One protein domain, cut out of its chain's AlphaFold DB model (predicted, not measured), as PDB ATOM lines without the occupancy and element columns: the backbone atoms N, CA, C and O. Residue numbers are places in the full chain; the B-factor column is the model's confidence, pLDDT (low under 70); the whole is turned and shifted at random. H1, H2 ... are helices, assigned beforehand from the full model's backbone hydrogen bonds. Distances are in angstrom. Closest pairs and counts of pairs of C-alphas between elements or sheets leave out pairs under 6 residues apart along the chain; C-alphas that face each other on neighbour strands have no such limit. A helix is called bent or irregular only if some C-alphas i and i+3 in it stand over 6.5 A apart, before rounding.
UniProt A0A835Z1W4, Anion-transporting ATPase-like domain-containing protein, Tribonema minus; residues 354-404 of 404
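This is residues 354 to 404 of the 404 residues of the protein "Anion-transporting ATPase-like domain-containing protein" of Tribonema minus (UniProt A0A835Z1W4). A long helix, H1, and a shorter one, H2, sit at opposite sides of a loose, flat model, with no contact between them, and the winding stretch of residues 375 to 390 crosses the space between. Residues 354 to 364 of H1 stick out free. The 51 printed residues hold two named helices, H1 then H2, and no named strand; the class is all helix. The whole is loose, with a radius of gyration of the C-alphas of 13.6 A, spanning 35 by 30 by 13 A.

H1, residues 354 to 374, begins at C-alpha 354 (3.654, -101.993, 33.710) and is 29.9 A long. It has a kink of 30 degrees near residue 361. H1 is neither bent nor irregular, but only just: C-alphas 360 and 363 are 6.3 A apart. H2, residues 391 to 402, is 16.5 A long and ends at C-alpha 402 (3.329, -79.617, 38.073).

H1 and H2 are apart. O i to N i+4 pairs are within hydrogen-bond range in 15 of 17 for H1 and 7 of 8 for H2.

The C-alphas farthest apart, of Asp 374 and Gly 391, are 36.4 A apart. The link of 16 residues is long. The printed part has no cut, and no printed residue is under 70 in pLDDT.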
ATOM      1  N   VAL A 354       2.945-103.212  33.295       84.81
ATOM      2  CA  VAL A 354       3.654-101.993  33.710       84.81
ATOM      3  C   VAL A 354       5.027-101.916  33.047       84.81
ATOM      4  O   VAL A 354       5.400-100.866  32.539       84.81
ATOM      5  N   GLN A 355       5.758-103.031  32.975       86.50
ATOM      6  CA  GLN A 355       7.082-103.071  32.351       86.50
ATOM      7  C   GLN A 355       7.010-102.758  30.852       86.50
ATOM      8  O   GLN A 355       7.816-101.968  30.355       86.50
ATOM      9  N   ARG A 356       6.031-103.330  30.137       83.69
ATOM     10  CA  ARG A 356       5.810-103.050  28.711       83.69
ATOM     11  C   ARG A 356       5.402-101.594  28.487       83.69
ATOM     12  O   ARG A 356       6.007-100.923  27.655       83.69
ATOM     13  N   LEU A 357       4.487-101.068  29.304       83.62
ATOM     14  CA  LEU A 357       4.058 -99.668  29.252       83.62
ATOM     15  C   LEU A 357       5.226 -98.700  29.500       83.62
ATOM     16  O   LEU A 357       5.429 -97.765  28.727       83.62
ATOM     17  N   THR A 358       6.043 -98.940  30.531       86.69
ATOM     18  CA  THR A 358       7.234 -98.126  30.819       86.69
ATOM     19  C   THR A 358       8.247 -98.196  29.676       86.69
ATOM     20  O   THR A 358       8.794 -97.167  29.275       86.69
ATOM     21  N   LYS A 359       8.479 -99.386  29.104       85.38
ATOM     22  CA  LYS A 359       9.377 -99.564  27.955       85.38
ATOM     23  C   LYS A 359       8.880 -98.798  26.724       85.38
ATOM     24  O   LYS A 359       9.689 -98.132  26.077       85.38
ATOM     25  N   GLY A 360       7.579 -98.855  26.431       81.19
ATOM     26  CA  GLY A 360       6.948 -98.121  25.331       81.19
ATOM     27  C   GLY A 360       7.068 -96.604  25.498       81.19
ATOM     28  O   GLY A 360       7.518 -95.909  24.587       81.19
ATOM     29  N   GLN A 361       6.785 -96.088  26.698       86.56
ATOM     30  CA  GLN A 361       6.891 -94.653  26.993       86.56
ATOM     31  C   GLN A 361       8.329 -94.128  26.913       86.56
ATOM     32  O   GLN A 361       8.544 -92.978  26.529       86.56
ATOM     33  N   ALA A 362       9.332 -94.953  27.233       89.00
ATOM     34  CA  ALA A 362      10.720 -94.507  27.321       89.00
ATOM     35  C   ALA A 362      11.254 -93.898  26.010       89.00
ATOM     36  O   ALA A 362      12.072 -92.980  26.055       89.00
ATOM     37  N   LYS A 363      10.802 -94.381  24.841       88.06
ATOM     38  CA  LYS A 363      11.183 -93.795  23.543       88.06
ATOM     39  C   LYS A 363      10.581 -92.399  23.365       88.06
ATOM     40  O   LYS A 363      11.331 -91.469  23.075       88.06
ATOM     41  N   GLY A 364       9.273 -92.257  23.584       89.69
ATOM     42  CA  GLY A 364       8.567 -90.980  23.445       89.69
ATOM     43  C   GLY A 364       9.082 -89.925  24.424       89.69
ATOM     44  O   GLY A 364       9.366 -88.799  24.029       89.69
ATOM     45  N   VAL A 365       9.326 -90.314  25.679       91.94
ATOM     46  CA  VAL A 365       9.913 -89.423  26.692       91.94
ATOM     47  C   VAL A 365      11.288 -88.912  26.246       91.94
ATOM     48  O   VAL A 365      11.521 -87.708  26.286       91.94
ATOM     49  N   ARG A 366      12.179 -89.784  25.744       94.38
ATOM     50  CA  ARG A 366      13.495 -89.360  25.224       94.38
ATOM     51  C   ARG A 366      13.387 -88.400  24.034       94.38
ATOM     52  O   ARG A 366      14.194 -87.479  23.937       94.38
ATOM     53  N   GLN A 367      12.424 -88.612  23.135       93.88
ATOM     54  CA  GLN A 367      12.193 -87.722  21.990       93.88
ATOM     55  C   GLN A 367      11.686 -86.345  22.435       93.88
ATOM     56  O   GLN A 367      12.212 -85.333  21.980       93.88
ATOM     57  N   LEU A 368      10.730 -86.297  23.369       95.06
ATOM     58  CA  LEU A 368      10.216 -85.043  23.930       95.06
ATOM     59  C   LEU A 368      11.287 -84.285  24.722       95.06
ATOM     60  O   LEU A 368      11.371 -83.066  24.633       95.06
ATOM     61  N   GLU A 369      12.140 -84.994  25.463       95.25
ATOM     62  CA  GLU A 369      13.292 -84.395  26.141       95.25
ATOM     63  C   GLU A 369      14.294 -83.771  25.166       95.25
ATOM     64  O   GLU A 369      14.837 -82.707  25.457       95.25
ATOM     65  N   ALA A 370      14.573 -84.429  24.038       96.00
ATOM     66  CA  ALA A 370      15.444 -83.878  23.004       96.00
ATOM     67  C   ALA A 370      14.822 -82.627  22.376       96.00
ATOM     68  O   ALA A 370      15.449 -81.573  22.403       96.00
ATOM     69  N   LEU A 371      13.557 -82.709  21.954       96.31
ATOM     70  CA  LEU A 371      12.820 -81.576  21.394       96.31
ATOM     71  C   LEU A 371      12.795 -80.372  22.345       96.31
ATOM     72  O   LEU A 371      13.020 -79.243  21.914       96.31
ATOM     73  N   ALA A 372      12.548 -80.609  23.635       95.94
ATOM     74  CA  ALA A 372      12.526 -79.559  24.645       95.94
ATOM     75  C   ALA A 372      13.890 -78.866  24.785       95.94
ATOM     76  O   ALA A 372      13.945 -77.638  24.829       95.94
ATOM     77  N   ARG A 373      14.992 -79.634  24.792       95.56
ATOM     78  CA  ARG A 373      16.354 -79.074  24.809       95.56
ATOM     79  C   ARG A 373      16.645 -78.260  23.552       95.56
ATOM     80  O   ARG A 373      17.100 -77.128  23.672       95.56
ATOM     81  N   ASP A 374      16.347 -78.818  22.384       97.12
ATOM     82  CA  ASP A 374      16.664 -78.206  21.091       97.12
ATOM     83  C   ASP A 374      15.834 -76.935  20.841       97.12
ATOM     84  O   ASP A 374      16.301 -76.002  20.192       97.12
ATOM     85  N   SER A 375      14.627 -76.869  21.410       97.12
ATOM     86  CA  SER A 375      13.705 -75.732  21.273       97.12
ATOM     87  C   SER A 375      13.770 -74.734  22.438       97.12
ATOM     88  O   SER A 375      13.025 -73.756  22.440       97.12
ATOM     89  N   GLY A 376      14.602 -74.976  23.459       95.56
ATOM     90  CA  GLY A 376      14.675 -74.128  24.658       95.56
ATOM     91  C   GLY A 376      13.396 -74.113  25.512       95.56
ATOM     92  O   GLY A 376      13.137 -73.138  26.214       95.56
ATOM     93  N   ILE A 377      12.582 -75.173  25.451       95.69
ATOM     94  CA  ILE A 377      11.312 -75.296  26.180       95.69
ATOM     95  C   ILE A 377      11.563 -75.976  27.532       95.69
ATOM     96  O   ILE A 377      12.213 -77.019  27.612       95.69
ATOM     97  N   ALA A 378      11.007 -75.421  28.611       92.25
ATOM     98  CA  ALA A 378      11.032 -76.071  29.919       92.25
ATOM     99  C   ALA A 378      10.131 -77.320  29.926       92.25
ATOM    100  O   ALA A 378       8.954 -77.250  29.576       92.25
ATOM    101  N   LEU A 379      10.677 -78.463  30.350       91.31
ATOM    102  CA  LEU A 379       9.956 -79.734  30.414       91.31
ATOM    103  C   LEU A 379       9.641 -80.113  31.866       91.31
ATOM    104  O   LEU A 379      10.554 -80.387  32.646       91.31
ATOM    105  N   THR A 380       8.356 -80.242  32.194       91.75
ATOM    106  CA  THR A 380       7.891 -80.796  33.476       91.75
ATOM    107  C   THR A 380       7.371 -82.214  33.277       91.75
ATOM    108  O   THR A 380       6.536 -82.463  32.409       91.75
ATOM    109  N   ARG A 381       7.830 -83.160  34.104       90.38
ATOM    110  CA  ARG A 381       7.325 -84.541  34.094       90.38
ATOM    111  C   ARG A 381       6.290 -84.731  35.186       90.38
ATOM    112  O   ARG A 381       6.579 -84.513  36.359       90.38
ATOM    113  N   VAL A 382       5.115 -85.208  34.799       91.19
ATOM    114  CA  VAL A 382       4.044 -85.570  35.729       91.19
ATOM    115  C   VAL A 382       3.915 -87.096  35.736       91.19
ATOM    116  O   VAL A 382       3.752 -87.681  34.664       91.19
ATOM    117  N   PRO A 383       4.020 -87.767  36.897       89.69
ATOM    118  CA  PRO A 383       3.805 -89.202  36.989       89.69
ATOM    119  C   PRO A 383       2.332 -89.531  36.732       89.69
ATOM    120  O   PRO A 383       1.439 -88.716  36.972       89.69
ATOM    121  N   MET A 384       2.072 -90.754  36.276       87.69
ATOM    122  CA  MET A 384       0.710 -91.272  36.217       87.69
ATOM    123  C   MET A 384       0.172 -91.422  37.645       87.69
ATOM    124  O   MET A 384       0.801 -92.076  38.475       87.69
ATOM    125  N   PHE A 385      -0.975 -90.804  37.924       87.12
ATOM    126  CA  PHE A 385      -1.689 -90.990  39.185       87.12
ATOM    127  C   PHE A 385      -2.439 -92.326  39.154       87.12
ATOM    128  O   PHE A 385      -2.964 -92.732  38.118       87.12
ATOM    129  N   ASP A 386      -2.483 -93.003  40.296       82.19
ATOM    130  CA  ASP A 386      -3.183 -94.274  40.511       82.19
ATOM    131  C   ASP A 386      -4.712 -94.114  40.596       82.19
ATOM    132  O   ASP A 386      -5.450 -95.090  40.452       82.19
ATOM    133  N   ALA A 387      -5.193 -92.881  40.769       79.62
ATOM    134  CA  ALA A 387      -6.602 -92.516  40.743       79.62
ATOM    135  C   ALA A 387      -6.873 -91.325  39.809       79.62
ATOM    136  O   ALA A 387      -6.009 -90.483  39.556       79.62
ATOM    137  N   GLU A 388      -8.115 -91.220  39.323       78.12
ATOM    138  CA  GLU A 388      -8.545 -90.047  38.562       78.12
ATOM    139  C   GLU A 388      -8.468 -88.779  39.430       78.12
ATOM    140  O   GLU A 388      -9.072 -88.690  40.502       78.12
ATOM    141  N   VAL A 389      -7.763 -87.765  38.928       85.75
ATOM    142  CA  VAL A 389      -7.610 -86.465  39.587       85.75
ATOM    143  C   VAL A 389      -8.941 -85.707  39.541       85.75
ATOM    144  O   VAL A 389      -9.253 -85.021  38.569       85.75
ATOM    145  N   ARG A 390      -9.754 -85.844  40.596       82.06
ATOM    146  CA  ARG A 390     -11.074 -85.204  40.718       82.06
ATOM    147  C   ARG A 390     -11.176 -84.313  41.952       82.06
ATOM    148  O   ARG A 390     -10.618 -84.602  43.010       82.06
ATOM    149  N   GLY A 391     -11.965 -83.247  41.813       88.06
ATOM    150  CA  GLY A 391     -12.236 -82.297  42.888       88.06
ATOM    151  C   GLY A 391     -11.006 -81.492  43.320       88.06
ATOM    152  O   GLY A 391      -9.896 -81.662  42.818       88.06
ATOM    153  N   VAL A 392     -11.207 -80.593  44.283       94.38
ATOM    154  CA  VAL A 392     -10.180 -79.623  44.704       94.38
ATOM    155  C   VAL A 392      -8.924 -80.304  45.258       94.38
ATOM    156  O   VAL A 392      -7.814 -79.863  44.970       94.38
ATOM    157  N   TYR A 393      -9.072 -81.382  46.032       91.19
ATOM    158  CA  TYR A 393      -7.931 -82.081  46.632       91.19
ATOM    159  C   TYR A 393      -7.065 -82.798  45.594       91.19
ATOM    160  O   TYR A 393      -5.845 -82.646  45.628       91.19
ATOM    161  N   GLY A 394      -7.678 -83.508  44.639       90.75
ATOM    162  CA  GLY A 394      -6.945 -84.122  43.532       90.75
ATOM    163  C   GLY A 394      -6.184 -83.070  42.726       90.75
ATOM    164  O   GLY A 394      -4.987 -83.214  42.490       90.75
ATOM    165  N   LEU A 395      -6.847 -81.960  42.385       92.62
ATOM    166  CA  LEU A 395      -6.217 -80.862  41.644       92.62
ATOM    167  C   LEU A 395      -5.029 -80.248  42.402       92.62
ATOM    168  O   LEU A 395      -4.008 -79.948  41.789       92.62
ATOM    169  N   ARG A 396      -5.112 -80.113  43.733       93.19
ATOM    170  CA  ARG A 396      -3.980 -79.660  44.564       93.19
ATOM    171  C   ARG A 396      -2.817 -80.653  44.554       93.19
ATOM    172  O   ARG A 396      -1.669 -80.222  44.473       93.19
ATOM    173  N   ALA A 397      -3.097 -81.956  44.604       90.81
ATOM    174  CA  ALA A 397      -2.061 -82.981  44.496       90.81
ATOM    175  C   ALA A 397      -1.341 -82.898  43.140       90.81
ATOM    176  O   ALA A 397      -0.112 -82.845  43.105       90.81
ATOM    177  N   MET A 398      -2.089 -82.770  42.040       93.69
ATOM    178  CA  MET A 398      -1.519 -82.579  40.702       93.69
ATOM    179  C   MET A 398      -0.706 -81.281  40.593       93.69
ATOM    180  O   MET A 398       0.414 -81.302  40.082       93.69
ATOM    181  N   ALA A 399      -1.208 -80.172  41.144       93.62
ATOM    182  CA  ALA A 399      -0.498 -78.892  41.170       93.62
ATOM    183  C   ALA A 399       0.851 -78.980  41.908       93.62
ATOM    184  O   ALA A 399       1.843 -78.435  41.432       93.62
ATOM    185  N   SER A 400       0.918 -79.727  43.017       92.19
ATOM    186  CA  SER A 400       2.161 -79.931  43.783       92.19
ATOM    187  C   SER A 400       3.251 -80.706  43.032       92.19
ATOM    188  O   SER A 400       4.390 -80.767  43.492       92.19
ATOM    189  N   VAL A 401       2.902 -81.337  41.908       91.50
ATOM    190  CA  VAL A 401       3.851 -82.026  41.029       91.50
ATOM    191  C   VAL A 401       4.164 -81.190  39.790       91.50
ATOM    192  O   VAL A 401       5.311 -81.152  39.363       91.50
ATOM    193  N   LEU A 402       3.167 -80.493  39.238       90.94
ATOM    194  CA  LEU A 402       3.329 -79.617  38.073       90.94
ATOM    195  C   LEU A 402       4.240 -78.411  38.332       90.94
ATOM    196  O   LEU A 402       4.988 -78.014  37.445       90.94
ATOM    197  N   PHE A 403       4.153 -77.818  39.522       89.06
ATOM    198  CA  PHE A 403       4.810 -76.546  39.850       89.06
ATOM    199  C   PHE A 403       5.897 -76.707  40.916       89.06
ATOM    200  O   PHE A 403       6.071 -75.832  41.763       89.06
ATOM    201  N   ARG A 404       6.544 -77.872  40.921       75.31
ATOM    202  CA  ARG A 404       7.547 -78.238  41.917       75.31
ATOM    203  C   ARG A 404       8.879 -77.535  41.718       75.31
ATOM    204  O   ARG A 404       9.266 -77.344  40.545       75.31
TER     205      ARG A 404